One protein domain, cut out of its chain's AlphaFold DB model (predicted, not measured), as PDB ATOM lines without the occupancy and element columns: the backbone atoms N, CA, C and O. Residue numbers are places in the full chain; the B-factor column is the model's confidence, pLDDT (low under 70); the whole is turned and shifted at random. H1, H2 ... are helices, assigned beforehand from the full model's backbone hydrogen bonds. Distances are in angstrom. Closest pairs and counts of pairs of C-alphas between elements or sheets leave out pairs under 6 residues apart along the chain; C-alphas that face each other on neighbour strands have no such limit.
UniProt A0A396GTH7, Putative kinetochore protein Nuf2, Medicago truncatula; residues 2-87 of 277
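Overview. This is residues 2 to 87 of the 277 residues of the protein "Putative kinetochore protein Nuf2" of Medicago truncatula (UniProt A0A396GTH7). Two long helices, H5 and H2, cross steeply near the middle of the domain, and the short helix H6 packs on the first part of H2. Around this loose core the small helix H1 lies towards one end of the longest axis, and the short helices H3 and H4, with the loop between them, make the other end. The printed part has 86 residues with six named helices, H1 to H6 in order along the chain, and no named strand; the class is all helix. The whole is only just loose, close to compact, with a radius of gyration of the C-alphas of 14.4 A, and it is elongated, spanning 42 by 28 by 25 A.

Along the chain. The longest helix, H5, takes residues 53 to 69 and measures 24.5 A from C-alpha 53 at (-22.388, -44.274, -36.391) to C-alpha 69 at (-34.462, -23.056, -34.738). H2, residues 13 to 27, is 21.3 A long. H6, residues 81 to 84, is 4.9 A long. H4, residues 47 to 50, is 5.4 A long, and H3, residues 38 to 41, is 5.3 A long. H1, residues 2 to 8, is 10.7 A long and begins with C-alpha 2 at (-3.384, -19.679, -27.980).

Arrangement. H5 touches H2 with residues 56 to 63 alone, and the closest C-alphas are those of Thr 21 and Leu 59, 6.8 A apart. The two run the same way at a steep tilt of 53 degrees. H2 touches H6 with residues 13 to 17 alone; the closest C-alphas, of Ser 13 and Leu 84, are 5.3 A apart. H5 and H6 are close but not clearly touching, with the C-alphas of Tyr 60 and Leu 83 closest at 7.6 A. H4 and H5 meet only through their link. H3 and H4 are close but not clearly touching, with the C-alphas of Leu 41 and Pro 47 closest at 5.5 A. H1 and H2 are only just apart, their closest C-alphas 8.2 A from each other, and H1 is apart from H5 and H6. In H2 and H5 every O i to N i+4 pair is within hydrogen-bond range; in H1 it is 1 of 3, beside 1 of 4 O i to N i+3 pairs, and H3, H4 and H6 are too short for an O i to N i+4 pair.

Size, cuts and confidence. The two C-alphas farthest apart are those of Leu 2 and His 43, at 45.7 A. The printed part has no cut. The link from H5 to H6, 11 residues, is long. The mean pLDDT of the printed part is 79.6, and the residues under 70 are 2 to 8, 30 to 40 and 74.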
ATOM      1  N   LEU A   2      -4.203 -19.355 -26.786       39.56
ATOM      2  CA  LEU A   2      -3.384 -19.679 -27.980       39.56
ATOM      3  C   LEU A   2      -3.503 -21.135 -28.491       39.56
ATOM      4  O   LEU A   2      -3.458 -21.361 -29.695       39.56
ATOM      5  N   GLY A   3      -3.721 -22.118 -27.609       52.47
ATOM      6  CA  GLY A   3      -3.816 -23.539 -27.989       52.47
ATOM      7  C   GLY A   3      -5.169 -24.004 -28.551       52.47
ATOM      8  O   GLY A   3      -5.258 -25.110 -29.071       52.47
ATOM      9  N   PHE A   4      -6.227 -23.192 -28.440       55.19
ATOM     10  CA  PHE A   4      -7.561 -23.536 -28.960       55.19
ATOM     11  C   PHE A   4      -7.733 -23.030 -30.397       55.19
ATOM     12  O   PHE A   4      -8.201 -23.752 -31.274       55.19
ATOM     13  N   LYS A   5      -7.222 -21.821 -30.666       58.12
ATOM     14  CA  LYS A   5      -7.190 -21.223 -32.006       58.12
ATOM     15  C   LYS A   5      -6.328 -22.037 -32.985       58.12
ATOM     16  O   LYS A   5      -6.694 -22.180 -34.148       58.12
ATOM     17  N   SER A   6      -5.236 -22.651 -32.511       59.25
ATOM     18  CA  SER A   6      -4.405 -23.547 -33.332       59.25
ATOM     19  C   SER A   6      -5.096 -24.872 -33.682       59.25
ATOM     20  O   SER A   6      -4.871 -25.399 -34.768       59.25
ATOM     21  N   LYS A   7      -5.982 -25.386 -32.813       62.53
ATOM     22  CA  LYS A   7      -6.769 -26.609 -33.060       62.53
ATOM     23  C   LYS A   7      -7.929 -26.395 -34.035       62.53
ATOM     24  O   LYS A   7      -8.255 -27.316 -34.769       62.53
ATOM     25  N   LEU A   8      -8.516 -25.198 -34.076       69.81
ATOM     26  CA  LEU A   8      -9.573 -24.843 -35.036       69.81
ATOM     27  C   LEU A   8      -9.030 -24.453 -36.418       69.81
ATOM     28  O   LEU A   8      -9.773 -24.460 -37.388       69.81
ATOM     29  N   SER A   9      -7.730 -24.161 -36.525       75.12
ATOM     30  CA  SER A   9      -7.074 -23.881 -37.814       75.12
ATOM     31  C   SER A   9      -6.916 -25.140 -38.684       75.12
ATOM     32  O   SER A   9      -6.776 -25.036 -39.899       75.12
ATOM     33  N   ASN A  10      -6.944 -26.327 -38.064       80.44
ATOM     34  CA  ASN A  10      -7.042 -27.633 -38.719       80.44
ATOM     35  C   ASN A  10      -7.875 -28.570 -37.818       80.44
ATOM     36  O   ASN A  10      -7.300 -29.346 -37.040       80.44
ATOM     37  N   PRO A  11      -9.212 -28.434 -37.832       83.25
ATOM     38  CA  PRO A  11     -10.076 -29.127 -36.894       83.25
ATOM     39  C   PRO A  11     -10.014 -30.637 -37.134       83.25
ATOM     40  O   PRO A  11     -10.185 -31.129 -38.244       83.25
ATOM     41  N   LYS A  12      -9.765 -31.404 -36.072       87.50
ATOM     42  CA  LYS A  12      -9.918 -32.863 -36.120       87.50
ATOM     43  C   LYS A  12     -11.379 -33.209 -35.864       87.50
ATOM     44  O   LYS A  12     -11.976 -32.633 -34.959       87.50
ATOM     45  N   SER A  13     -11.907 -34.194 -36.590       87.88
ATOM     46  CA  SER A  13     -13.288 -34.676 -36.423       87.88
ATOM     47  C   SER A  13     -13.631 -34.981 -34.958       87.88
ATOM     48  O   SER A  13     -14.636 -34.490 -34.459       87.88
ATOM     49  N   SER A  14     -12.740 -35.656 -34.222       88.06
ATOM     50  CA  SER A  14     -12.948 -35.942 -32.795       88.06
ATOM     51  C   SER A  14     -13.090 -34.687 -31.932       88.06
ATOM     52  O   SER A  14     -13.919 -34.641 -31.034       88.06
ATOM     53  N   VAL A  15     -12.308 -33.640 -32.212       88.81
ATOM     54  CA  VAL A  15     -12.384 -32.375 -31.470       88.81
ATOM     55  C   VAL A  15     -13.705 -31.672 -31.764       88.81
ATOM     56  O   VAL A  15     -14.362 -31.218 -30.838       88.81
ATOM     57  N   VAL A  16     -14.109 -31.605 -33.033       90.25
ATOM     58  CA  VAL A  16     -15.363 -30.956 -33.444       90.25
ATOM     59  C   VAL A  16     -16.581 -31.685 -32.887       90.25
ATOM     60  O   VAL A  16     -17.481 -31.035 -32.362       90.25
ATOM     61  N   PHE A  17     -16.565 -33.017 -32.928       89.88
ATOM     62  CA  PHE A  17     -17.587 -33.862 -32.318       89.88
ATOM     63  C   PHE A  17     -17.773 -33.515 -30.835       89.88
ATOM     64  O   PHE A  17     -18.858 -33.102 -30.440       89.88
ATOM     65  N   HIS A  18     -16.697 -33.552 -30.040       89.31
ATOM     66  CA  HIS A  18     -16.769 -33.219 -28.614       89.31
ATOM     67  C   HIS A  18     -17.256 -31.792 -28.340       89.31
ATOM     68  O   HIS A  18     -17.966 -31.571 -27.362       89.31
ATOM     69  N   LEU A  19     -16.880 -30.820 -29.176       90.44
ATOM     70  CA  LEU A  19     -17.306 -29.433 -28.987       90.44
ATOM     71  C   LEU A  19     -18.806 -29.266 -29.187       90.44
ATOM     72  O   LEU A  19     -19.459 -28.656 -28.344       90.44
ATOM     73  N   TYR A  20     -19.356 -29.816 -30.268       91.12
ATOM     74  CA  TYR A  20     -20.794 -29.732 -30.491       91.12
ATOM     75  C   TYR A  20     -21.577 -30.509 -29.440       91.12
ATOM     76  O   TYR A  20     -22.568 -29.992 -28.935       91.12
ATOM     77  N   THR A  21     -21.113 -31.697 -29.055       89.75
ATOM     78  CA  THR A  21     -21.744 -32.463 -27.979       89.75
ATOM     79  C   THR A  21     -21.773 -31.676 -26.670       89.75
ATOM     80  O   THR A  21     -22.814 -31.582 -26.030       89.75
ATOM     81  N   HIS A  22     -20.664 -31.038 -26.291       89.38
ATOM     82  CA  HIS A  22     -20.620 -30.241 -25.068       89.38
ATOM     83  C   HIS A  22     -21.570 -29.034 -25.116       89.38
ATOM     84  O   HIS A  22     -22.225 -28.728 -24.123       89.38
ATOM     85  N   ILE A  23     -21.674 -28.374 -26.272       89.38
ATOM     86  CA  ILE A  23     -22.619 -27.271 -26.478       89.38
ATOM     87  C   ILE A  23     -24.067 -27.760 -26.352       89.38
ATOM     88  O   ILE A  23     -24.863 -27.109 -25.682       89.38
ATOM     89  N   LEU A  24     -24.407 -28.905 -26.949       88.12
ATOM     90  CA  LEU A  24     -25.752 -29.467 -26.837       88.12
ATOM     91  C   LEU A  24     -26.089 -29.873 -25.403       88.12
ATOM     92  O   LEU A  24     -27.174 -29.546 -24.948       88.12
ATOM     93  N   ASN A  25     -25.159 -30.487 -24.672       87.06
ATOM     94  CA  ASN A  25     -25.356 -30.826 -23.259       87.06
ATOM     95  C   ASN A  25     -25.597 -29.597 -22.380       87.06
ATOM     96  O   ASN A  25     -26.344 -29.668 -21.412       87.06
ATOM     97  N   TYR A  26     -24.959 -28.470 -22.700       86.69
ATOM     98  CA  TYR A  26     -25.181 -27.220 -21.980       86.69
ATOM     99  C   TYR A  26     -26.563 -26.618 -22.274       86.69
ATOM    100  O   TYR A  26     -27.213 -26.106 -21.366       86.69
ATOM    101  N   LEU A  27     -27.008 -26.668 -23.533       84.12
ATOM    102  CA  LEU A  27     -28.278 -26.076 -23.960       84.12
ATOM    103  C   LEU A  27     -29.494 -26.963 -23.669       84.12
ATOM    104  O   LEU A  27     -30.563 -26.441 -23.375       84.12
ATOM    105  N   LEU A  28     -29.335 -28.285 -23.760       81.62
ATOM    106  CA  LEU A  28     -30.391 -29.287 -23.612       81.62
ATOM    107  C   LEU A  28     -29.938 -30.458 -22.715       81.62
ATOM    108  O   LEU A  28     -29.774 -31.579 -23.210       81.62
ATOM    109  N   PRO A  29     -29.747 -30.235 -21.402       71.62
ATOM    110  CA  PRO A  29     -29.240 -31.272 -20.501       71.62
ATOM    111  C   PRO A  29     -30.138 -32.516 -20.416       71.62
ATOM    112  O   PRO A  29     -29.636 -33.611 -20.192       71.62
ATOM    113  N   GLU A  30     -31.454 -32.358 -20.597       66.00
ATOM    114  CA  GLU A  30     -32.431 -33.451 -20.474       66.00
ATOM    115  C   GLU A  30     -32.718 -34.179 -21.800       66.00
ATOM    116  O   GLU A  30     -33.159 -35.325 -21.782       66.00
ATOM    117  N   GLU A  31     -32.454 -33.562 -22.960       63.53
ATOM    118  CA  GLU A  31     -32.759 -34.170 -24.271       63.53
ATOM    119  C   GLU A  31     -31.550 -34.831 -24.946       63.53
ATOM    120  O   GLU A  31     -31.711 -35.717 -25.796       63.53
ATOM    121  N   TYR A  32     -30.329 -34.396 -24.621       64.12
ATOM    122  CA  TYR A  32     -29.106 -34.971 -25.172       64.12
ATOM    123  C   TYR A  32     -28.474 -35.932 -24.164       64.12
ATOM    124  O   TYR A  32     -27.440 -35.661 -23.569       64.12
ATOM    125  N   ASP A  33     -29.091 -37.097 -23.989       62.38
ATOM    126  CA  ASP A  33     -28.397 -38.201 -23.332       62.38
ATOM    127  C   ASP A  33     -27.399 -38.834 -24.323       62.38
ATOM    128  O   ASP A  33     -27.781 -39.290 -25.408       62.38
ATOM    129  N   GLU A  34     -26.104 -38.839 -23.999       56.56
ATOM    130  CA  GLU A  34     -25.104 -39.612 -24.754       56.56
ATOM    131  C   GLU A  34     -25.339 -41.122 -24.612       56.56
ATOM    132  O   GLU A  34     -24.886 -41.891 -25.468       56.56
ATOM    133  N   GLN A  35     -26.062 -41.557 -23.571       57.75
ATOM    134  CA  GLN A  35     -26.546 -42.921 -23.485       57.75
ATOM    135  C   GLN A  35     -27.552 -43.118 -24.615       57.75
ATOM    136  O   GLN A  35     -28.673 -42.614 -24.629       57.75
ATOM    137  N   LEU A  36     -27.093 -43.832 -25.638       58.50
ATOM    138  CA  LEU A  36     -27.959 -44.501 -26.587       58.50
ATOM    139  C   LEU A  36     -29.088 -45.164 -25.800       58.50
ATOM    140  O   LEU A  36     -28.816 -45.939 -24.883       58.50
ATOM    141  N   GLU A  37     -30.338 -44.903 -26.171       60.22
ATOM    142  CA  GLU A  37     -31.415 -45.817 -25.817       60.22
ATOM    143  C   GLU A  37     -31.038 -47.155 -26.463       60.22
ATOM    144  O   GLU A  37     -31.292 -47.376 -27.646       60.22
ATOM    145  N   PHE A  38     -30.331 -48.019 -25.728       60.44
ATOM    146  CA  PHE A  38     -29.833 -49.313 -26.210       60.44
ATOM    147  C   PHE A  38     -30.968 -50.134 -26.839       60.44
ATOM    148  O   PHE A  38     -30.767 -50.820 -27.837       60.44
ATOM    149  N   ASN A  39     -32.188 -49.918 -26.348       62.88
ATOM    150  CA  ASN A  39     -33.437 -50.434 -26.890       62.88
ATOM    151  C   ASN A  39     -33.642 -50.104 -28.384       62.88
ATOM    152  O   ASN A  39     -34.157 -50.935 -29.122       62.88
ATOM    153  N   ALA A  40     -33.243 -48.927 -28.873       63.66
ATOM    154  CA  ALA A  40     -33.388 -48.540 -30.280       63.66
ATOM    155  C   ALA A  40     -32.333 -49.196 -31.193       63.66
ATOM    156  O   ALA A  40     -32.607 -49.451 -32.366       63.66
ATOM    157  N   LEU A  41     -31.145 -49.509 -30.658       70.06
ATOM    158  CA  LEU A  41     -30.082 -50.209 -31.388       70.06
ATOM    159  C   LEU A  41     -30.419 -51.684 -31.630       70.06
ATOM    160  O   LEU A  41     -30.075 -52.204 -32.688       70.06
ATOM    161  N   GLU A  42     -31.114 -52.340 -30.695       71.81
ATOM    162  CA  GLU A  42     -31.522 -53.752 -30.806       71.81
ATOM    163  C   GLU A  42     -32.441 -54.032 -32.008       71.81
ATOM    164  O   GLU A  42     -32.507 -55.161 -32.491       71.81
ATOM    165  N   HIS A  43     -33.115 -53.002 -32.530       76.50
ATOM    166  CA  HIS A  43     -33.993 -53.101 -33.699       76.50
ATOM    167  C   HIS A  43     -33.244 -52.996 -35.040       76.50
ATOM    168  O   HIS A  43     -33.851 -53.192 -36.095       76.50
ATOM    169  N   LEU A  44     -31.946 -52.665 -35.029       77.69
ATOM    170  CA  LEU A  44     -31.121 -52.577 -36.233       77.69
ATOM    171  C   LEU A  44     -30.480 -53.924 -36.567       77.69
ATOM    172  O   LEU A  44     -30.052 -54.678 -35.696       77.69
ATOM    173  N   GLU A  45     -30.344 -54.208 -37.859       78.12
ATOM    174  CA  GLU A  45     -29.614 -55.385 -38.318       78.12
ATOM    175  C   GLU A  45     -28.112 -55.209 -38.024       78.12
ATOM    176  O   GLU A  45     -27.479 -54.268 -38.514       78.12
ATOM    177  N   ASN A  46     -27.544 -56.120 -37.226       81.38
ATOM    178  CA  ASN A  46     -26.174 -56.067 -36.691       81.38
ATOM    179  C   ASN A  46     -25.885 -54.809 -35.833       81.38
ATOM    180  O   ASN A  46     -25.085 -53.962 -36.244       81.38
ATOM    181  N   PRO A  47     -26.482 -54.687 -34.630       79.38
ATOM    182  CA  PRO A  47     -26.369 -53.504 -33.763       79.38
ATOM    183  C   PRO A  47     -24.928 -53.058 -33.479       79.38
ATOM    184  O   PRO A  47     -24.632 -51.862 -33.500       79.38
ATOM    185  N   ASP A  48     -24.011 -54.016 -33.303       79.88
ATOM    186  CA  ASP A  48     -22.592 -53.769 -33.010       79.88
ATOM    187  C   ASP A  48     -21.882 -52.944 -34.093       79.88
ATOM    188  O   ASP A  48     -20.965 -52.173 -33.803       79.88
ATOM    189  N   LEU A  49     -22.321 -53.059 -35.352       82.12
ATOM    190  CA  LEU A  49     -21.745 -52.308 -36.469       82.12
ATOM    191  C   LEU A  49     -22.159 -50.830 -36.458       82.12
ATOM    192  O   LEU A  49     -21.486 -49.999 -37.068       82.12
ATOM    193  N   HIS A  50     -23.238 -50.487 -35.747       80.62
ATOM    194  CA  HIS A  50     -23.821 -49.142 -35.732       80.62
ATOM    195  C   HIS A  50     -23.422 -48.318 -34.504       80.62
ATOM    196  O   HIS A  50     -23.645 -47.107 -34.493       80.62
ATOM    197  N   VAL A  51     -22.765 -48.928 -33.511       78.62
ATOM    198  CA  VAL A  51     -22.373 -48.288 -32.238       78.62
ATOM    199  C   VAL A  51     -21.592 -46.985 -32.450       78.62
ATOM    200  O   VAL A  51     -21.813 -46.010 -31.741       78.62
ATOM    201  N   GLY A  52     -20.709 -46.929 -33.453       77.38
ATOM    202  CA  GLY A  52     -19.949 -45.714 -33.775       77.38
ATOM    203  C   GLY A  52     -20.701 -44.692 -34.639       77.38
ATOM    204  O   GLY A  52     -20.395 -43.503 -34.586       77.38
ATOM    205  N   ALA A  53     -21.676 -45.129 -35.440       81.88
ATOM    206  CA  ALA A  53     -22.388 -44.274 -36.391       81.88
ATOM    207  C   ALA A  53     -23.567 -43.537 -35.744       81.88
ATOM    208  O   ALA A  53     -23.804 -42.365 -36.039       81.88
ATOM    209  N   VAL A  54     -24.292 -44.198 -34.840       82.50
ATOM    210  CA  VAL A  54     -25.508 -43.636 -34.239       82.50
ATOM    211  C   VAL A  54     -25.245 -42.366 -33.420       82.50
ATOM    212  O   VAL A  54     -25.974 -41.399 -33.638       82.50
ATOM    213  N   PRO A  55     -24.198 -42.266 -32.573       83.44
ATOM    214  CA  PRO A  55     -23.883 -41.013 -31.882       83.44
ATOM    215  C   PRO A  55     -23.622 -39.844 -32.842       83.44
ATOM    216  O   PRO A  55     -24.046 -38.719 -32.586       83.44
ATOM    217  N   VAL A  56     -22.983 -40.110 -33.988       86.75
ATOM    218  CA  VAL A  56     -22.718 -39.102 -35.029       86.75
ATOM    219  C   VAL A  56     -24.004 -38.655 -35.716       86.75
ATOM    220  O   VAL A  56     -24.186 -37.458 -35.927       86.75
ATOM    221  N   ILE A  57     -24.910 -39.583 -36.026       87.62
ATOM    222  CA  ILE A  57     -26.218 -39.266 -36.619       87.62
ATOM    223  C   ILE A  57     -27.093 -38.491 -35.626       87.62
ATOM    224  O   ILE A  57     -27.693 -37.486 -36.001       87.62
ATOM    225  N   LYS A  58     -27.125 -38.904 -34.353       86.00
ATOM    226  CA  LYS A  58     -27.867 -38.212 -33.287       86.00
ATOM    227  C   LYS A  58     -27.354 -36.785 -33.104       86.00
ATOM    228  O   LYS A  58     -28.146 -35.845 -33.106       86.00
ATOM    229  N   LEU A  59     -26.032 -36.618 -33.014       88.50
ATOM    230  CA  LEU A  59     -25.390 -35.308 -32.933       88.50
ATOM    231  C   LEU A  59     -25.725 -34.441 -34.154       88.50
ATOM    232  O   LEU A  59     -26.130 -33.295 -33.996       88.50
ATOM    233  N   TYR A  60     -25.597 -34.993 -35.361       91.69
ATOM    234  CA  TYR A  60     -25.921 -34.302 -36.608       91.69
ATOM    235  C   TYR A  60     -27.364 -33.784 -36.633       91.69
ATOM    236  O   TYR A  60     -27.581 -32.596 -36.878       91.69
ATOM    237  N   ASN A  61     -28.333 -34.652 -36.332       90.19
ATOM    238  CA  ASN A  61     -29.749 -34.295 -36.332       90.19
ATOM    239  C   ASN A  61     -30.038 -33.184 -35.318       90.19
ATOM    240  O   ASN A  61     -30.681 -32.196 -35.665       90.19
ATOM    241  N   LYS A  62     -29.488 -33.288 -34.101       90.00
ATOM    242  CA  LYS A  62     -29.695 -32.282 -33.051       90.00
ATOM    243  C   LYS A  62     -29.048 -30.934 -33.366       90.00
ATOM    244  O   LYS A  62     -29.661 -29.898 -33.124       90.00
ATOM    245  N   ILE A  63     -27.852 -30.920 -33.959       90.50
ATOM    246  CA  ILE A  63     -27.233 -29.669 -34.428       90.50
ATOM    247  C   ILE A  63     -28.095 -29.021 -35.513       90.50
ATOM    248  O   ILE A  63     -28.273 -27.808 -35.497       90.50
ATOM    249  N   ILE A  64     -28.645 -29.800 -36.448       90.31
ATOM    250  CA  ILE A  64     -29.522 -29.258 -37.490       90.31
ATOM    251  C   ILE A  64     -30.814 -28.700 -36.909       90.31
ATOM    252  O   ILE A  64     -31.196 -27.598 -37.288       90.31
ATOM    253  N   GLU A  65     -31.472 -29.423 -36.001       89.94
ATOM    254  CA  GLU A  65     -32.663 -28.932 -35.299       89.94
ATOM    255  C   GLU A  65     -32.382 -27.574 -34.646       89.94
ATOM    256  O   GLU A  65     -33.111 -26.613 -34.884       89.94
ATOM    257  N   MET A  66     -31.263 -27.468 -33.924       88.81
ATOM    258  CA  MET A  66     -30.810 -26.225 -33.300       88.81
ATOM    259  C   MET A  66     -30.536 -25.118 -34.317       88.81
ATOM    260  O   MET A  66     -31.063 -24.018 -34.195       88.81
ATOM    261  N   LEU A  67     -29.738 -25.383 -35.350       89.56
ATOM    262  CA  LEU A  67     -29.399 -24.374 -36.355       89.56
ATOM    263  C   LEU A  67     -30.627 -23.904 -37.149       89.56
ATOM    264  O   LEU A  67     -30.683 -22.735 -37.531       89.56
ATOM    265  N   ASN A  68     -31.608 -24.783 -37.368       88.75
ATOM    266  CA  ASN A  68     -32.888 -24.430 -37.974       88.75
ATOM    267  C   ASN A  68     -33.725 -23.549 -37.039       88.75
ATOM    268  O   ASN A  68     -34.290 -22.562 -37.500       88.75
ATOM    269  N   ALA A  69     -33.774 -23.869 -35.741       87.44
ATOM    270  CA  ALA A  69     -34.462 -23.056 -34.738       87.44
ATOM    271  C   ALA A  69     -33.828 -21.662 -34.577       87.44
ATOM    272  O   ALA A  69     -34.531 -20.690 -34.327       87.44
ATOM    273  N   LEU A  70     -32.511 -21.555 -34.780       87.12
ATOM    274  CA  LEU A  70     -31.777 -20.286 -34.815       87.12
ATOM    275  C   LEU A  70     -31.914 -19.525 -36.145       87.12
ATOM    276  O   LEU A  70     -31.252 -18.505 -36.324       87.12
ATOM    277  N   GLU A  71     -32.711 -20.036 -37.090       85.12
ATOM    278  CA  GLU A  71     -32.894 -19.469 -38.431       85.12
ATOM    279  C   GLU A  71     -31.559 -19.188 -39.148       85.12
ATOM    280  O   GLU A  71     -31.387 -18.186 -39.854       85.12
ATOM    281  N   CYS A  72     -30.573 -20.077 -38.969       82.88
ATOM    282  CA  CYS A  72     -29.254 -19.914 -39.569       82.88
ATOM    283  C   CYS A  72     -29.386 -19.811 -41.108       82.88
ATOM    284  O   CYS A  72     -30.137 -20.588 -41.708       82.88
ATOM    285  N   PRO A  73     -28.683 -18.877 -41.787       79.38
ATOM    286  CA  PRO A  73     -28.917 -18.616 -43.204       79.38
ATOM    287  C   PRO A  73     -28.831 -19.883 -44.064       79.38
ATOM    288  O   PRO A  73     -27.783 -20.525 -44.124       79.38
ATOM    289  N   GLN A  74     -29.896 -20.182 -44.820       63.88
ATOM    290  CA  GLN A  74     -30.045 -21.406 -45.635       63.88
ATOM    291  C   GLN A  74     -28.910 -21.641 -46.648       63.88
ATOM    292  O   GLN A  74     -28.685 -22.764 -47.096       63.88
ATOM    293  N   LYS A  75     -28.158 -20.588 -46.998       70.31
ATOM    294  CA  LYS A  75     -26.949 -20.681 -47.830       70.31
ATOM    295  C   LYS A  75     -25.850 -21.542 -47.182       70.31
ATOM    296  O   LYS A  75     -24.996 -22.069 -47.894       70.31
ATOM    297  N   TYR A  76     -25.870 -21.704 -45.861       72.31
ATOM    298  CA  TYR A  76     -24.945 -22.528 -45.091       72.31
ATOM    299  C   TYR A  76     -25.692 -23.708 -44.464       72.31
ATOM    300  O   TYR A  76     -26.045 -23.694 -43.294       72.31
ATOM    301  N   SER A  77     -25.919 -24.761 -45.251       84.69
ATOM    302  CA  SER A  77     -26.467 -26.018 -44.728       84.69
ATOM    303  C   SER A  77     -25.386 -26.807 -43.985       84.69
ATOM    304  O   SER A  77     -24.304 -27.049 -44.542       84.69
ATOM    305  N   PHE A  78     -25.671 -27.187 -42.737       91.06
ATOM    306  CA  PHE A  78     -24.864 -28.133 -41.969       91.06
ATOM    307  C   PHE A  78     -25.039 -29.543 -42.548       91.06
ATOM    308  O   PHE A  78     -26.154 -29.994 -42.810       91.06
ATOM    309  N   ASN A  79     -23.941 -30.249 -42.780       91.56
ATOM    310  CA  ASN A  79     -23.929 -31.579 -43.382       91.56
ATOM    311  C   ASN A  79     -22.945 -32.499 -42.640       91.56
ATOM    312  O   ASN A  79     -22.132 -32.051 -41.837       91.56
ATOM    313  N   PHE A  80     -22.980 -33.801 -42.925       90.62
ATOM    314  CA  PHE A  80     -22.091 -34.765 -42.266       90.62
ATOM    315  C   PHE A  80     -20.594 -34.482 -42.458       90.62
ATOM    316  O   PHE A  80     -19.796 -34.867 -41.601       90.62
ATOM    317  N   ALA A  81     -20.178 -33.803 -43.536       91.25
ATOM    318  CA  ALA A  81     -18.775 -33.437 -43.707       91.25
ATOM    319  C   ALA A  81     -18.320 -32.440 -42.633       91.25
ATOM    320  O   ALA A  81     -17.169 -32.505 -42.220       91.25
ATOM    321  N   ASP A  82     -19.220 -31.612 -42.095       91.81
ATOM    322  CA  ASP A  82     -18.905 -30.687 -40.999       91.81
ATOM    323  C   ASP A  82     -18.540 -31.404 -39.691       91.81
ATOM    324  O   ASP A  82     -17.857 -30.827 -38.849       91.81
ATOM    325  N   LEU A  83     -18.931 -32.674 -39.539       90.62
ATOM    326  CA  LEU A  83     -18.533 -33.533 -38.420       90.62
ATOM    327  C   LEU A  83     -17.359 -34.449 -38.782       90.62
ATOM    328  O   LEU A  83     -16.412 -34.590 -38.008       90.62
ATOM    329  N   LEU A  84     -17.405 -35.087 -39.954       89.00
ATOM    330  CA  LEU A  84     -16.465 -36.146 -40.344       89.00
ATOM    331  C   LEU A  84     -15.165 -35.613 -40.964       89.00
ATOM    332  O   LEU A  84     -14.102 -36.211 -40.796       89.00
ATOM    333  N   LYS A  85     -15.237 -34.500 -41.697       90.88
ATOM    334  CA  LYS A  85     -14.112 -33.837 -42.376       90.88
ATOM    335  C   LYS A  85     -14.253 -32.315 -42.235       90.88
ATOM    336  O   LYS A  85     -14.471 -31.632 -43.237       90.88
ATOM    337  N   PRO A  86     -14.179 -31.800 -40.996       91.06
ATOM    338  CA  PRO A  86     -14.526 -30.418 -40.707       91.06
ATOM    339  C   PRO A  86     -13.639 -29.438 -41.483       91.06
ATOM    340  O   PRO A  86     -12.411 -29.542 -41.479       91.06
ATOM    341  N   ASP A  87     -14.276 -28.469 -42.138       91.25
ATOM    342  CA  ASP A  87     -13.596 -27.323 -42.733       91.25
ATOM    343  C   ASP A  87     -13.430 -26.221 -41.670       91.25
ATOM    344  O   ASP A  87     -14.426 -25.841 -41.049       91.25
TER     345      ASP A  87